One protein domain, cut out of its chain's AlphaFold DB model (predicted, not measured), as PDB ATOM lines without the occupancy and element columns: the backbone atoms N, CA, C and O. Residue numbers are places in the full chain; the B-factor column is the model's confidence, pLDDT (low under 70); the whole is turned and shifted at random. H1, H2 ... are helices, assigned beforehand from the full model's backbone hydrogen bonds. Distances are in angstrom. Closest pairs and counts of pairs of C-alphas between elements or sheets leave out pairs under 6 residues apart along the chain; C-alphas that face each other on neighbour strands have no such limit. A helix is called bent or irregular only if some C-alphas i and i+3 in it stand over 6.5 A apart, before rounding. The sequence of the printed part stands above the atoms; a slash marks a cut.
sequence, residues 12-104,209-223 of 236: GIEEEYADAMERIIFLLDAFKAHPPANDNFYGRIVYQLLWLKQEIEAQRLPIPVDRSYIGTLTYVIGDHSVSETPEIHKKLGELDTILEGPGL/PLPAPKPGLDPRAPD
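What this domain is: This is residues 12 to 104 and 209 to 223 of the 236 residues of an uncharacterized protein of Acidiphilium multivorum (strain DSM 11245 / JCM 8867 / NBRC 100883 / AIU 301) (UniProt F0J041). Four helices stand as an up-and-down bundle, H1, H2, H3 and H4 set round a four-cornered ring in which each helix packs on two others and the diagonal pairs, H1 with H3 and H2 with H4, stay apart. H3 is the least well formed of the four, and a tail without named elements, residues 209 to 223, runs along the outside past one end of the bundle. The printed part has 108 residues, with four named helices in the order H1, H2, H3, H4 and no named strand, and its class is all helix. It is compact, with a radius of gyration of the C-alphas of 13.0 A and spans of 34 by 30 by 22 A.

Where its parts are: After Gly 12 comes H1, residues 13 to 30, which begins at C-alpha 13 at (-8.473, 18.747, -4.441) and is 25.6 A long from first to last C-alpha. H2, residues 41 to 57, is 24.3 A long and begins at C-alpha 41 at (5.550, 28.729, -27.806). H3, residues 67 to 79, is 16.3 A long and irregular: C-alphas 69 and 72 are 8.1 A apart. H4, residues 86 to 99, is 20.1 A long and ends at C-alpha 99 at (-0.069, 20.051, -11.218).

How they stand to each other: In the bundle each helix runs against the one before it in the chain. H1 and H2 form a helical hairpin and touch, the closest C-alphas being those of Ile 24 and Leu 49 at 5.9 A. They run opposite ways at a shallow tilt of 34.5 degrees, only just short of steep. H2 touches H3 with residues 41 to 48 alone; the closest C-alphas, of Ile 45 and Leu 73, are 6.3 A apart. This second helical hairpin has a steep tilt of 41 degrees, opposite ways. H3 touches H4 with residues 73 to 77 alone, the closest C-alphas being those of Ile 77 and Leu 92 at 6.6 A. This third helical hairpin has a shallow tilt of 25 degrees, opposite ways. H4 also touches H1, with the C-alphas of Ala 20 and Leu 95 closest at 5.7 A and a shallow tilt of 31 degrees, opposite ways. H1 and H3 are apart, as are H2 and H4. Each O i to N i+4 pair is within hydrogen-bond range in H1, H2 and H4, and 7 of 9 are in H3.

The domain as a whole: The two C-alphas farthest apart are those of Gly 12 and Asp 39, at 36.9 A. The three links between the helices are short. Residues 105 to 208 are not printed, and C-alphas 104 and 209 are 14.9 A apart across this cut. The C-alphas of residues 209 to 223 lie 14 to 19 A from the mean of all C-alphas. The mean pLDDT of the printed part is 91.4, and one printed residue, Gly 216, is under 70.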
ATOM      1  N   GLY A  12      -8.788  19.260   0.408       91.25
ATOM      2  CA  GLY A  12      -8.434  18.292  -0.636       91.25
ATOM      3  C   GLY A  12      -8.128  18.917  -2.004       91.25
ATOM      4  O   GLY A  12      -7.355  19.872  -2.129       91.25
ATOM      5  N   ILE A  13      -8.716  18.341  -3.049       94.31
ATOM      6  CA  ILE A  13      -8.473  18.747  -4.441       94.31
ATOM      7  C   ILE A  13      -9.035  20.131  -4.766       94.31
ATOM      8  O   ILE A  13      -8.532  20.813  -5.653       94.31
ATOM      9  N   GLU A  14     -10.029  20.584  -4.007       95.44
ATOM     10  CA  GLU A  14     -10.675  21.881  -4.183       95.44
ATOM     11  C   GLU A  14      -9.690  23.036  -3.989       95.44
ATOM     12  O   GLU A  14      -9.763  24.031  -4.706       95.44
ATOM     13  N   GLU A  15      -8.748  22.892  -3.050       96.44
ATOM     14  CA  GLU A  15      -7.685  23.879  -2.851       96.44
ATOM     15  C   GLU A  15      -6.760  23.944  -4.066       96.44
ATOM     16  O   GLU A  15      -6.484  25.031  -4.559       96.44
ATOM     17  N   GLU A  16      -6.318  22.791  -4.567       96.44
ATOM     18  CA  GLU A  16      -5.374  22.738  -5.684       96.44
ATOM     19  C   GLU A  16      -6.027  23.227  -6.988       96.44
ATOM     20  O   GLU A  16      -5.404  23.933  -7.777       96.44
ATOM     21  N   TYR A  17      -7.314  22.935  -7.194       97.69
ATOM     22  CA  TYR A  17      -8.090  23.487  -8.307       97.69
ATOM     23  C   TYR A  17      -8.243  25.002  -8.221       97.69
ATOM     24  O   TYR A  17      -8.091  25.680  -9.237       97.69
ATOM     25  N   ALA A  18      -8.541  25.541  -7.036       98.12
ATOM     26  CA  ALA A  18      -8.660  26.983  -6.844       98.12
ATOM     27  C   ALA A  18      -7.315  27.683  -7.080       98.12
ATOM     28  O   ALA A  18      -7.252  28.644  -7.852       98.12
ATOM     29  N   ASP A  19      -6.244  27.154  -6.484       98.12
ATOM     30  CA  ASP A  19      -4.893  27.686  -6.635       98.12
ATOM     31  C   ASP A  19      -4.469  27.637  -8.116       98.12
ATOM     32  O   ASP A  19      -4.009  28.653  -8.643       98.12
ATOM     33  N   ALA A  20      -4.697  26.521  -8.825       98.31
ATOM     34  CA  ALA A  20      -4.373  26.385 -10.249       98.31
ATOM     35  C   ALA A  20      -5.197  27.333 -11.130       98.31
ATOM     36  O   ALA A  20      -4.640  27.997 -12.007       98.31
ATOM     37  N   MET A  21      -6.508  27.435 -10.892       98.56
ATOM     38  CA  MET A  21      -7.403  28.301 -11.664       98.56
ATOM     39  C   MET A  21      -6.991  29.775 -11.571       98.56
ATOM     40  O   MET A  21      -6.994  30.474 -12.584       98.56
ATOM     41  N   GLU A  22      -6.570  30.238 -10.389       98.50
ATOM     42  CA  GLU A  22      -6.050  31.598 -10.199       98.50
ATOM     43  C   GLU A  22      -4.846  31.876 -11.119       98.50
ATOM     44  O   GLU A  22      -4.805  32.902 -11.804       98.50
ATOM     45  N   ARG A  23      -3.888  30.937 -11.198       98.31
ATOM     46  CA  ARG A  23      -2.695  31.071 -12.055       98.31
ATOM     47  C   ARG A  23      -3.073  31.002 -13.527       98.31
ATOM     48  O   ARG A  23      -2.569  31.794 -14.319       98.31
ATOM     49  N   ILE A  24      -3.975  30.095 -13.895       98.44
ATOM     50  CA  ILE A  24      -4.434  29.933 -15.277       98.44
ATOM     51  C   ILE A  24      -5.118  31.207 -15.779       98.44
ATOM     52  O   ILE A  24      -4.792  31.675 -16.867       98.44
ATOM     53  N   ILE A  25      -6.022  31.800 -14.993       98.50
ATOM     54  CA  ILE A  25      -6.707  33.050 -15.362       98.50
ATOM     55  C   ILE A  25      -5.699  34.188 -15.532       98.50
ATOM     56  O   ILE A  25      -5.753  34.900 -16.536       98.50
ATOM     57  N   PHE A  26      -4.763  34.328 -14.590       98.12
ATOM     58  CA  PHE A  26      -3.704  35.329 -14.684       98.12
ATOM     59  C   PHE A  26      -2.883  35.170 -15.972       98.12
ATOM     60  O   PHE A  26      -2.698  36.131 -16.716       98.12
ATOM     61  N   LEU A  27      -2.415  33.952 -16.258       97.19
ATOM     62  CA  LEU A  27      -1.572  33.672 -17.422       97.19
ATOM     63  C   LEU A  27      -2.327  33.868 -18.743       97.19
ATOM     64  O   LEU A  27      -1.756  34.388 -19.697       97.19
ATOM     65  N   LEU A  28      -3.612  33.507 -18.803       97.12
ATOM     66  CA  LEU A  28      -4.442  33.746 -19.988       97.12
ATOM     67  C   LEU A  28      -4.635  35.243 -20.270       97.12
ATOM     68  O   LEU A  28      -4.591  35.638 -21.435       97.12
ATOM     69  N   ASP A  29      -4.810  36.084 -19.244       96.94
ATOM     70  CA  ASP A  29      -4.862  37.540 -19.449       96.94
ATOM     71  C   ASP A  29      -3.496  38.106 -19.864       96.94
ATOM     72  O   ASP A  29      -3.427  38.917 -20.792       96.94
ATOM     73  N   ALA A  30      -2.410  37.636 -19.240       95.50
ATOM     74  CA  ALA A  30      -1.050  38.039 -19.600       95.50
ATOM     75  C   ALA A  30      -0.725  37.710 -21.067       95.50
ATOM     76  O   ALA A  30      -0.086  38.505 -21.755       95.50
ATOM     77  N   PHE A  31      -1.224  36.580 -21.576       94.44
ATOM     78  CA  PHE A  31      -1.000  36.134 -22.951       94.44
ATOM     79  C   PHE A  31      -2.111  36.515 -23.939       94.44
ATOM     80  O   PHE A  31      -2.102  36.027 -25.065       94.44
ATOM     81  N   LYS A  32      -3.042  37.416 -23.596       93.88
ATOM     82  CA  LYS A  32      -4.196  37.753 -24.462       93.88
ATOM     83  C   LYS A  32      -3.848  38.271 -25.862       93.88
ATOM     84  O   LYS A  32      -4.677  38.193 -26.764       93.88
ATOM     85  N   ALA A  33      -2.644  38.818 -26.044       92.38
ATOM     86  CA  ALA A  33      -2.150  39.268 -27.346       92.38
ATOM     87  C   ALA A  33      -1.720  38.103 -28.262       92.38
ATOM     88  O   ALA A  33      -1.539  38.303 -29.463       92.38
ATOM     89  N   HIS A  34      -1.571  36.897 -27.711       91.50
ATOM     90  CA  HIS A  34      -1.132  35.704 -28.419       91.50
ATOM     91  C   HIS A  34      -2.320  34.759 -28.637       91.50
ATOM     92  O   HIS A  34      -2.784  34.118 -27.691       91.50
ATOM     93  N   PRO A  35      -2.839  34.644 -29.871       89.56
ATOM     94  CA  PRO A  35      -3.905  33.696 -30.148       89.56
ATOM     95  C   PRO A  35      -3.415  32.244 -29.971       89.56
ATOM     96  O   PRO A  35      -2.231  31.962 -30.196       89.56
ATOM     97  N   PRO A  36      -4.311  31.299 -29.626       90.19
ATOM     98  CA  PRO A  36      -3.971  29.879 -29.562       90.19
ATOM     99  C   PRO A  36      -3.443  29.370 -30.914       90.19
ATOM    100  O   PRO A  36      -4.129  29.457 -31.936       90.19
ATOM    101  N   ALA A  37      -2.227  28.822 -30.932       87.44
ATOM    102  CA  ALA A  37      -1.549  28.366 -32.149       87.44
ATOM    103  C   ALA A  37      -0.513  27.267 -31.853       87.44
ATOM    104  O   ALA A  37       0.109  27.256 -30.799       87.44
ATOM    105  N   ASN A  38      -0.302  26.334 -32.785       83.81
ATOM    106  CA  ASN A  38       0.635  25.212 -32.595       83.81
ATOM    107  C   ASN A  38       2.048  25.482 -33.139       83.81
ATOM    108  O   ASN A  38       2.951  24.663 -32.952       83.81
ATOM    109  N   ASP A  39       2.261  26.598 -33.826       86.12
ATOM    110  CA  ASP A  39       3.512  26.931 -34.514       86.12
ATOM    111  C   ASP A  39       4.500  27.736 -33.654       86.12
ATOM    112  O   ASP A  39       5.666  27.846 -34.021       86.12
ATOM    113  N   ASN A  40       4.075  28.238 -32.491       87.56
ATOM    114  CA  ASN A  40       4.907  29.036 -31.592       87.56
ATOM    115  C   ASN A  40       4.656  28.707 -30.106       87.56
ATOM    116  O   ASN A  40       3.629  28.130 -29.748       87.56
ATOM    117  N   PHE A  41       5.605  29.066 -29.235       89.75
ATOM    118  CA  PHE A  41       5.550  28.729 -27.806       89.75
ATOM    119  C   PHE A  41       4.360  29.365 -27.076       89.75
ATOM    120  O   PHE A  41       3.697  28.677 -26.302       89.75
ATOM    121  N   TYR A  42       4.047  30.632 -27.367       90.44
ATOM    122  CA  TYR A  42       2.930  31.351 -26.746       90.44
ATOM    123  C   TYR A  42       1.579  30.726 -27.098       90.44
ATOM    124  O   TYR A  42       0.759  30.452 -26.228       90.44
ATOM    125  N   GLY A  43       1.358  30.420 -28.374       90.69
ATOM    126  CA  GLY A  43       0.134  29.763 -28.812       90.69
ATOM    127  C   GLY A  43      -0.051  28.385 -28.165       90.69
ATOM    128  O   GLY A  43      -1.165  28.045 -27.760       90.69
ATOM    129  N   ARG A  44       1.034  27.608 -28.022       91.12
ATOM    130  CA  ARG A  44       1.005  26.272 -27.404       91.12
ATOM    131  C   ARG A  44       0.694  26.342 -25.915       91.12
ATOM    132  O   ARG A  44      -0.119  25.552 -25.435       91.12
ATOM    133  N   ILE A  45       1.303  27.283 -25.189       93.38
ATOM    134  CA  ILE A  45       1.006  27.456 -23.764       93.38
ATOM    135  C   ILE A  45      -0.432  27.941 -23.563       93.38
ATOM    136  O   ILE A  45      -1.119  27.426 -22.687       93.38
ATOM    137  N   VAL A  46      -0.945  28.831 -24.419       94.88
ATOM    138  CA  VAL A  46      -2.352  29.258 -24.366       94.88
ATOM    139  C   VAL A  46      -3.300  28.073 -24.590       94.88
ATOM    140  O   VAL A  46      -4.260  27.930 -23.834       94.88
ATOM    141  N   TYR A  47      -3.023  27.175 -25.545       93.31
ATOM    142  CA  TYR A  47      -3.815  25.943 -25.705       93.31
ATOM    143  C   TYR A  47      -3.807  25.074 -24.447       93.31
ATOM    144  O   TYR A  47      -4.869  24.638 -23.997       93.31
ATOM    145  N   GLN A  48      -2.628  24.853 -23.863       94.44
ATOM    146  CA  GLN A  48      -2.484  24.078 -22.632       94.44
ATOM    147  C   GLN A  48      -3.287  24.701 -21.480       94.44
ATOM    148  O   GLN A  48      -3.983  23.985 -20.764       94.44
ATOM    149  N   LEU A  49      -3.232  26.027 -21.319       96.88
ATOM    150  CA  LEU A  49      -3.953  26.758 -20.273       96.88
ATOM    151  C   LEU A  49      -5.473  26.699 -20.462       96.88
ATOM    152  O   LEU A  49      -6.198  26.485 -19.492       96.88
ATOM    153  N   LEU A  50      -5.966  26.845 -21.696       96.81
ATOM    154  CA  LEU A  50      -7.396  26.716 -22.004       96.81
ATOM    155  C   LEU A  50      -7.909  25.299 -21.722       96.81
ATOM    156  O   LEU A  50      -8.986  25.144 -21.143       96.81
ATOM    157  N   TRP A  51      -7.132  24.275 -22.081       95.75
ATOM    158  CA  TRP A  51      -7.464  22.887 -21.767       95.75
ATOM    159  C   TRP A  51      -7.471  22.636 -20.253       95.75
ATOM    160  O   TRP A  51      -8.458  22.128 -19.725       95.75
ATOM    161  N   LEU A  52      -6.431  23.068 -19.529       97.00
ATOM    162  CA  LEU A  52      -6.369  22.947 -18.067       97.00
ATOM    163  C   LEU A  52      -7.561  23.630 -17.393       97.00
ATOM    164  O   LEU A  52      -8.186  23.044 -16.509       97.00
ATOM    165  N   LYS A  53      -7.914  24.843 -17.842       98.12
ATOM    166  CA  LYS A  53      -9.096  25.569 -17.366       98.12
ATOM    167  C   LYS A  53     -10.357  24.718 -17.517       98.12
ATOM    168  O   LYS A  53     -11.085  24.531 -16.546       98.12
ATOM    169  N   GLN A  54     -10.585  24.181 -18.716       96.88
ATOM    170  CA  GLN A  54     -11.741  23.340 -19.011       96.88
ATOM    171  C   GLN A  54     -11.785  22.090 -18.119       96.88
ATOM    172  O   GLN A  54     -12.845  21.765 -17.586       96.88
ATOM    173  N   GLU A  55     -10.663  21.386 -17.943       96.25
ATOM    174  CA  GLU A  55     -10.633  20.153 -17.146       96.25
ATOM    175  C   GLU A  55     -10.818  20.404 -15.646       96.25
ATOM    176  O   GLU A  55     -11.484  19.611 -14.974       96.25
ATOM    177  N   ILE A  56     -10.296  21.517 -15.124       96.50
ATOM    178  CA  ILE A  56     -10.515  21.929 -13.732       96.50
ATOM    179  C   ILE A  56     -11.975  22.347 -13.516       96.50
ATOM    180  O   ILE A  56     -12.605  21.884 -12.565       96.50
ATOM    181  N   GLU A  57     -12.559  23.153 -14.412       96.75
ATOM    182  CA  GLU A  57     -13.982  23.535 -14.343       96.75
ATOM    183  C   GLU A  57     -14.906  22.314 -14.437       96.75
ATOM    184  O   GLU A  57     -15.920  22.223 -13.740       96.75
ATOM    185  N   ALA A  58     -14.533  21.336 -15.263       95.88
ATOM    186  CA  ALA A  58     -15.240  20.069 -15.371       95.88
ATOM    187  C   ALA A  58     -14.973  19.122 -14.186       95.88
ATOM    188  O   ALA A  58     -15.702  18.139 -14.043       95.88
ATOM    189  N   GLN A  59     -13.988  19.420 -13.331       95.31
ATOM    190  CA  GLN A  59     -13.515  18.587 -12.220       95.31
ATOM    191  C   GLN A  59     -13.038  17.193 -12.655       95.31
ATOM    192  O   GLN A  59     -13.341  16.190 -12.006       95.31
ATOM    193  N   ARG A  60     -12.334  17.125 -13.789       95.00
ATOM    194  CA  ARG A  60     -11.872  15.874 -14.421       95.00
ATOM    195  C   ARG A  60     -10.364  15.651 -14.320       95.00
ATOM    196  O   ARG A  60      -9.881  14.598 -14.725       95.00
ATOM    197  N   LEU A  61      -9.628  16.621 -13.780       94.12
ATOM    198  CA  LEU A  61      -8.170  16.605 -13.722       94.12
ATOM    199  C   LEU A  61      -7.670  16.020 -12.388       94.12
ATOM    200  O   LEU A  61      -7.834  16.674 -11.360       94.12
ATOM    201  N   PRO A  62      -7.083  14.813 -12.336       94.38
ATOM    202  CA  PRO A  62      -6.463  14.328 -11.104       94.38
ATOM    203  C   PRO A  62      -5.196  15.134 -10.790       94.38
ATOM    204  O   PRO A  62      -4.592  15.714 -11.691       94.38
ATOM    205  N   ILE A  63      -4.778  15.149  -9.525       94.25
ATOM    206  CA  ILE A  63      -3.518  15.767  -9.095       94.25
ATOM    207  C   ILE A  63      -2.718  14.728  -8.297       94.25
ATOM    208  O   ILE A  63      -3.232  14.220  -7.307       94.25
ATOM    209  N   PRO A  64      -1.481  14.377  -8.680       94.69
ATOM    210  CA  PRO A  64      -0.717  14.947  -9.783       94.69
ATOM    211  C   PRO A  64      -1.276  14.583 -11.163       94.69
ATOM    212  O   PRO A  64      -1.854  13.512 -11.360       94.69
ATOM    213  N   VAL A  65      -1.072  15.482 -12.120       94.50
ATOM    214  CA  VAL A  65      -1.386  15.267 -13.531       94.50
ATOM    215  C   VAL A  65      -0.274  14.437 -14.162       94.50
ATOM    216  O   VAL A  65       0.909  14.713 -13.966       94.50
ATOM    217  N   ASP A  66      -0.633  13.427 -14.956       91.56
ATOM    218  CA  ASP A  66       0.372  12.673 -15.706       91.56
ATOM    219  C   ASP A  66       1.108  13.602 -16.687       91.56
ATOM    220  O   ASP A  66       0.494  14.366 -17.437       91.56
ATOM    221  N   ARG A  67       2.445  13.526 -16.699       89.44
ATOM    222  CA  ARG A  67       3.307  14.419 -17.493       89.44
ATOM    223  C   ARG A  67       2.990  14.410 -18.988       89.44
ATOM    224  O   ARG A  67       3.258  15.403 -19.660       89.44
ATOM    225  N   SER A  68       2.397  13.337 -19.517       89.06
ATOM    226  CA  SER A  68       1.958  13.287 -20.916       89.06
ATOM    227  C   SER A  68       0.886  14.332 -21.259       89.06
ATOM    228  O   SER A  68       0.810  14.751 -22.412       89.06
ATOM    229  N   TYR A  69       0.113  14.812 -20.278       90.69
ATOM    230  CA  TYR A  69      -0.893  15.863 -20.467       90.69
ATOM    231  C   TYR A  69      -0.350  17.288 -20.331       90.69
ATOM    232  O   TYR A  69      -0.974  18.214 -20.844       90.69
ATOM    233  N   ILE A  70       0.771  17.486 -19.629       92.38
ATOM    234  CA  ILE A  70       1.304  18.820 -19.284       92.38
ATOM    235  C   ILE A  70       2.714  19.079 -19.824       92.38
ATOM    236  O   ILE A  70       3.297  20.119 -19.538       92.38
ATOM    237  N   GLY A  71       3.260  18.185 -20.655       87.88
ATOM    238  CA  GLY A  71       4.635  18.289 -21.152       87.88
ATOM    239  C   GLY A  71       4.967  19.619 -21.841       87.88
ATOM    240  O   GLY A  71       6.093  20.096 -21.726       87.88
ATOM    241  N   THR A  72       3.991  20.264 -22.492       87.69
ATOM    242  CA  THR A  72       4.157  21.613 -23.062       87.69
ATOM    243  C   THR A  72       4.457  22.654 -21.986       87.69
ATOM    244  O   THR A  72       5.379  23.447 -22.157       87.69
ATOM    245  N   LEU A  73       3.702  22.647 -20.882       89.44
ATOM    246  CA  LEU A  73       3.900  23.562 -19.756       89.44
ATOM    247  C   LEU A  73       5.296  23.364 -19.157       89.44
ATOM    248  O   LEU A  73       6.071  24.316 -19.091       89.44
ATOM    249  N   THR A  74       5.636  22.123 -18.806       86.31
ATOM    250  CA  THR A  74       6.922  21.792 -18.176       86.31
ATOM    251  C   THR A  74       8.107  22.144 -19.083       86.31
ATOM    252  O   THR A  74       9.105  22.693 -18.617       86.31
ATOM    253  N   TYR A  75       7.997  21.894 -20.394       86.38
ATOM    254  CA  TYR A  75       9.034  22.271 -21.360       86.38
ATOM    255  C   TYR A  75       9.235  23.790 -21.424       86.38
ATOM    256  O   TYR A  75      10.361  24.271 -21.329       86.38
ATOM    257  N   VAL A  76       8.144  24.549 -21.550       84.44
ATOM    258  CA  VAL A  76       8.183  26.014 -21.671       84.44
ATOM    259  C   VAL A  76       8.727  26.682 -20.403       84.44
ATOM    260  O   VAL A  76       9.414  27.701 -20.489       84.44
ATOM    261  N   ILE A  77       8.459  26.104 -19.229       83.12
ATOM    262  CA  ILE A  77       9.044  26.556 -17.960       83.12
ATOM    263  C   ILE A  77      10.558  26.352 -17.957       83.12
ATOM    264  O   ILE A  77      11.287  27.288 -17.631       83.12
ATOM    265  N   GLY A  78      11.022  25.156 -18.333       81.38
ATOM    266  CA  GLY A  78      12.447  24.819 -18.331       81.38
ATOM    267  C   GLY A  78      13.269  25.595 -19.365       81.38
ATOM    268  O   GLY A  78      14.413  25.947 -19.093       81.38
ATOM    269  N   ASP A  79      12.690  25.886 -20.530       84.12
ATOM    270  CA  ASP A  79      13.352  26.638 -21.606       84.12
ATOM    271  C   ASP A  79      13.200  28.166 -21.458       84.12
ATOM    272  O   ASP A  79      13.806  28.937 -22.196       84.12
ATOM    273  N   HIS A  80      12.400  28.632 -20.490       81.81
ATOM    274  CA  HIS A  80      12.098  30.049 -20.253       81.81
ATOM    275  C   HIS A  80      11.493  30.796 -21.463       81.81
ATOM    276  O   HIS A  80      11.426  32.028 -21.452       81.81
ATOM    277  N   SER A  81      10.987  30.090 -22.480       80.62
ATOM    278  CA  SER A  81      10.659  30.661 -23.799       80.62
ATOM    279  C   SER A  81       9.502  31.669 -23.807       80.62
ATOM    280  O   SER A  81       9.345  32.392 -24.786       80.62
ATOM    281  N   VAL A  82       8.685  31.716 -22.747       81.69
ATOM    282  CA  VAL A  82       7.550  32.661 -22.593       81.69
ATOM    283  C   VAL A  82       7.620  33.476 -21.291       81.69
ATOM    284  O   VAL A  82       6.659  34.130 -20.892       81.69
ATOM    285  N   SER A  83       8.753  33.421 -20.584       79.81
ATOM    286  CA  SER A  83       8.953  34.066 -19.278       79.81
ATOM    287  C   SER A  83       9.370  35.537 -19.422       79.81
ATOM    288  O   SER A  83      10.429  35.941 -18.950       79.81
ATOM    289  N   GLU A  84       8.537  36.347 -20.082       81.12
ATOM    290  CA  GLU A  84       8.835  37.763 -20.376       81.12
ATOM    291  C   GLU A  84       9.032  38.620 -19.124       81.12
ATOM    292  O   GLU A  84       9.761  39.612 -19.137       81.12
ATOM    293  N   THR A  85       8.362  38.243 -18.035       88.69
ATOM    294  CA  THR A  85       8.434  38.941 -16.756       88.69
ATOM    295  C   THR A  85       8.672  37.958 -15.611       88.69
ATOM    296  O   THR A  85       8.255  36.796 -15.697       88.69
ATOM    297  N   PRO A  86       9.287  38.411 -14.499       88.94
ATOM    298  CA  PRO A  86       9.438  37.587 -13.301       88.94
ATOM    299  C   PRO A  86       8.107  37.043 -12.764       88.94
ATOM    300  O   PRO A  86       8.068  35.918 -12.274       88.94
ATOM    301  N   GLU A  87       7.017  37.809 -12.887       92.44
ATOM    302  CA  GLU A  87       5.697  37.388 -12.406       92.44
ATOM    303  C   GLU A  87       5.096  36.279 -13.278       92.44
ATOM    304  O   GLU A  87       4.578  35.301 -12.746       92.44
ATOM    305  N   ILE A  88       5.226  36.363 -14.608       93.81
ATOM    306  CA  ILE A  88       4.796  35.279 -15.510       93.81
ATOM    307  C   ILE A  88       5.571  33.996 -15.201       93.81
ATOM    308  O   ILE A  88       4.968  32.933 -15.052       93.81
ATOM    309  N   HIS A  89       6.895  34.097 -15.050       90.69
ATOM    310  CA  HIS A  89       7.729  32.945 -14.712       90.69
ATOM    311  C   HIS A  89       7.306  32.307 -13.384       90.69
ATOM    312  O   HIS A  89       7.126  31.091 -13.300       90.69
ATOM    313  N   LYS A  90       7.079  33.139 -12.360       92.00
ATOM    314  CA  LYS A  90       6.581  32.705 -11.055       92.00
ATOM    315  C   LYS A  90       5.245  31.973 -11.182       92.00
ATOM    316  O   LYS A  90       5.110  30.874 -10.655       92.00
ATOM    317  N   LYS A  91       4.273  32.540 -11.900       95.75
ATOM    318  CA  LYS A  91       2.932  31.951 -12.045       95.75
ATOM    319  C   LYS A  91       2.939  30.641 -12.829       95.75
ATOM    320  O   LYS A  91       2.178  29.740 -12.484       95.75
ATOM    321  N   LEU A  92       3.819  30.501 -13.822       95.12
ATOM    322  CA  LEU A  92       4.037  29.227 -14.511       95.12
ATOM    323  C   LEU A  92       4.638  28.170 -13.572       95.12
ATOM    324  O   LEU A  92       4.131  27.053 -13.526       95.12
ATOM    325  N   GLY A  93       5.664  28.524 -12.792       93.12
ATOM    326  CA  GLY A  93       6.282  27.611 -11.823       93.12
ATOM    327  C   GLY A  93       5.339  27.195 -10.688       93.12
ATOM    328  O   GLY A  93       5.318  26.029 -10.297       93.12
ATOM    329  N   GLU A  94       4.511  28.121 -10.192       95.94
ATOM    330  CA  GLU A  94       3.443  27.817  -9.229       95.94
ATOM    331  C   GLU A  94       2.429  26.832  -9.827       95.94
ATOM    332  O   GLU A  94       2.062  25.863  -9.165       95.94
ATOM    333  N   LEU A  95       2.002  27.045 -11.078       97.38
ATOM    334  CA  LEU A  95       1.071  26.146 -11.759       97.38
ATOM    335  C   LEU A  95       1.663  24.738 -11.923       97.38
ATOM    336  O   LEU A  95       0.996  23.767 -11.592       97.38
ATOM    337  N   ASP A  96       2.909  24.621 -12.377       95.06
ATOM    338  CA  ASP A  96       3.599  23.329 -12.512       95.06
ATOM    339  C   ASP A  96       3.732  22.617 -11.158       95.06
ATOM    340  O   ASP A  96       3.366  21.454 -11.041       95.06
ATOM    341  N   THR A  97       4.099  23.343 -10.097       94.56
ATOM    342  CA  THR A  97       4.175  22.802  -8.724       94.56
ATOM    343  C   THR A  97       2.829  22.254  -8.232       94.56
ATOM    344  O   THR A  97       2.786  21.237  -7.538       94.56
ATOM    345  N   ILE A  98       1.714  22.909  -8.572       96.81
ATOM    346  CA  ILE A  98       0.372  22.415  -8.231       96.81
ATOM    347  C   ILE A  98       0.058  21.141  -9.019       96.81
ATOM    348  O   ILE A  98      -0.366  20.140  -8.442       96.81
ATOM    349  N   LEU A  99       0.282  21.162 -10.335       96.12
ATOM    350  CA  LEU A  99      -0.069  20.051 -11.218       96.12
ATOM    351  C   LEU A  99       0.826  18.821 -11.008       96.12
ATOM    352  O   LEU A  99       0.345  17.705 -11.182       96.12
ATOM    353  N   GLU A 100       2.079  18.991 -10.583       93.56
ATOM    354  CA  GLU A 100       2.973  17.886 -10.205       93.56
ATOM    355  C   GLU A 100       2.652  17.283  -8.826       93.56
ATOM    356  O   GLU A 100       3.195  16.229  -8.488       93.56
ATOM    357  N   GLY A 101       1.753  17.895  -8.045       92.75
ATOM    358  CA  GLY A 101       1.216  17.328  -6.803       92.75
ATOM    359  C   GLY A 101       1.703  17.910  -5.469       92.75
ATOM    360  O   GLY A 101       0.919  17.835  -4.519       92.75
ATOM    361  N   PRO A 102       2.906  18.512  -5.333       93.19
ATOM    362  CA  PRO A 102       3.302  19.136  -4.072       93.19
ATOM    363  C   PRO A 102       2.306  20.203  -3.602       93.19
ATOM    364  O   PRO A 102       1.980  20.276  -2.418       93.19
ATOM    365  N   GLY A 103       1.778  21.017  -4.518       95.69
ATOM    366  CA  GLY A 103       0.932  22.155  -4.161       95.69
ATOM    367  C   GLY A 103       1.723  23.294  -3.511       95.69
ATOM    368  O   GLY A 103       2.929  23.202  -3.252       95.69
ATOM    369  N   LEU A 104       1.038  24.406  -3.249       96.88
ATOM    370  CA  LEU A 104       1.693  25.633  -2.793       96.88
ATOM    371  C   LEU A 104       1.861  25.703  -1.275       96.88
ATOM    372  O   LEU A 104       1.018  25.253  -0.487       96.88
ATOM    373  N   PRO A 209      -2.067  11.453  -3.741       92.38
ATOM    374  CA  PRO A 209      -2.743  11.630  -5.019       92.38
ATOM    375  C   PRO A 209      -4.247  11.871  -4.842       92.38
ATOM    376  O   PRO A 209      -4.953  11.099  -4.190       92.38
ATOM    377  N   LEU A 210      -4.714  12.966  -5.424       92.44
ATOM    378  CA  LEU A 210      -6.069  13.477  -5.369       92.44
ATOM    379  C   LEU A 210      -6.796  13.055  -6.655       92.44
ATOM    380  O   LEU A 210      -6.522  13.603  -7.728       92.44
ATOM    381  N   PRO A 211      -7.704  12.067  -6.590       91.88
ATOM    382  CA  PRO A 211      -8.466  11.662  -7.760       91.88
ATOM    383  C   PRO A 211      -9.385  12.798  -8.215       91.88
ATOM    384  O   PRO A 211      -9.904  13.562  -7.401       91.88
ATOM    385  N   ALA A 212      -9.627  12.875  -9.522       92.38
ATOM    386  CA  ALA A 212     -10.608  13.801 -10.062       92.38
ATOM    387  C   ALA A 212     -12.010  13.506  -9.484       92.38
ATOM    388  O   ALA A 212     -12.421  12.339  -9.472       92.38
ATOM    389  N   PRO A 213     -12.778  14.526  -9.054       93.00
ATOM    390  CA  PRO A 213     -14.145  14.340  -8.573       93.00
ATOM    391  C   PRO A 213     -15.065  13.693  -9.609       93.00
ATOM    392  O   PRO A 213     -16.007  12.986  -9.250       93.00
ATOM    393  N   LYS A 214     -14.800  13.933 -10.898       91.31
ATOM    394  CA  LYS A 214     -15.521  13.317 -12.009       91.31
ATOM    395  C   LYS A 214     -14.554  12.513 -12.877       91.31
ATOM    396  O   LYS A 214     -13.522  13.044 -13.284       91.31
ATOM    397  N   PRO A 215     -14.893  11.261 -13.224       78.38
ATOM    398  CA  PRO A 215     -14.144  10.515 -14.224       78.38
ATOM    399  C   PRO A 215     -14.136  11.285 -15.545       78.38
ATOM    400  O   PRO A 215     -15.162  11.850 -15.938       78.38
ATOM    401  N   GLY A 216     -13.009  11.299 -16.254       69.19
ATOM    402  CA  GLY A 216     -12.999  11.953 -17.559       69.19
ATOM    403  C   GLY A 216     -11.678  12.051 -18.296       69.19
ATOM    404  O   GLY A 216     -11.715  12.292 -19.499       69.19
ATOM    405  N   LEU A 217     -10.549  11.833 -17.627       77.94
ATOM    406  CA  LEU A 217      -9.263  11.650 -18.288       77.94
ATOM    407  C   LEU A 217      -8.815  10.201 -18.138       77.94
ATOM    408  O   LEU A 217      -8.964   9.602 -17.070       77.94
ATOM    409  N   ASP A 218      -8.271   9.652 -19.218       82.19
ATOM    410  CA  ASP A 218      -7.517   8.412 -19.148       82.19
ATOM    411  C   ASP A 218      -6.275   8.603 -18.256       82.19
ATOM    412  O   ASP A 218      -5.804   9.727 -18.065       82.19
ATOM    413  N   PRO A 219      -5.690   7.522 -17.711       79.94
ATOM    414  CA  PRO A 219      -4.488   7.628 -16.884       79.94
ATOM    415  C   PRO A 219      -3.291   8.286 -17.590       79.94
ATOM    416  O   PRO A 219      -2.365   8.740 -16.924       79.94
ATOM    417  N   ARG A 220      -3.284   8.301 -18.929       81.94
ATOM    418  CA  ARG A 220      -2.259   8.922 -19.774       81.94
ATOM    419  C   ARG A 220      -2.896   9.537 -21.005       81.94
ATOM    420  O   ARG A 220      -3.863   8.989 -21.535       81.94
ATOM    421  N   ALA A 221      -2.290  10.613 -21.497       80.56
ATOM    422  CA  ALA A 221      -2.686  11.199 -22.761       80.56
ATOM    423  C   ALA A 221      -2.518  10.165 -23.888       80.56
ATOM    424  O   ALA A 221      -1.542   9.405 -23.883       80.56
ATOM    425  N   PRO A 222      -3.452  10.115 -24.853       76.31
ATOM    426  CA  PRO A 222      -3.315   9.238 -26.004       76.31
ATOM    427  C   PRO A 222      -2.024   9.563 -26.760       76.31
ATOM    428  O   PRO A 222      -1.675  10.728 -26.954       76.31
ATOM    429  N   ASP A 223      -1.316   8.522 -27.200       72.75
ATOM    430  CA  ASP A 223      -0.111   8.695 -28.000       72.75
ATOM    431  C   ASP A 223      -0.478   9.205 -29.401       72.75
ATOM    432  O   ASP A 223      -0.903   8.461 -30.290       72.75
TER     433      ASP A 223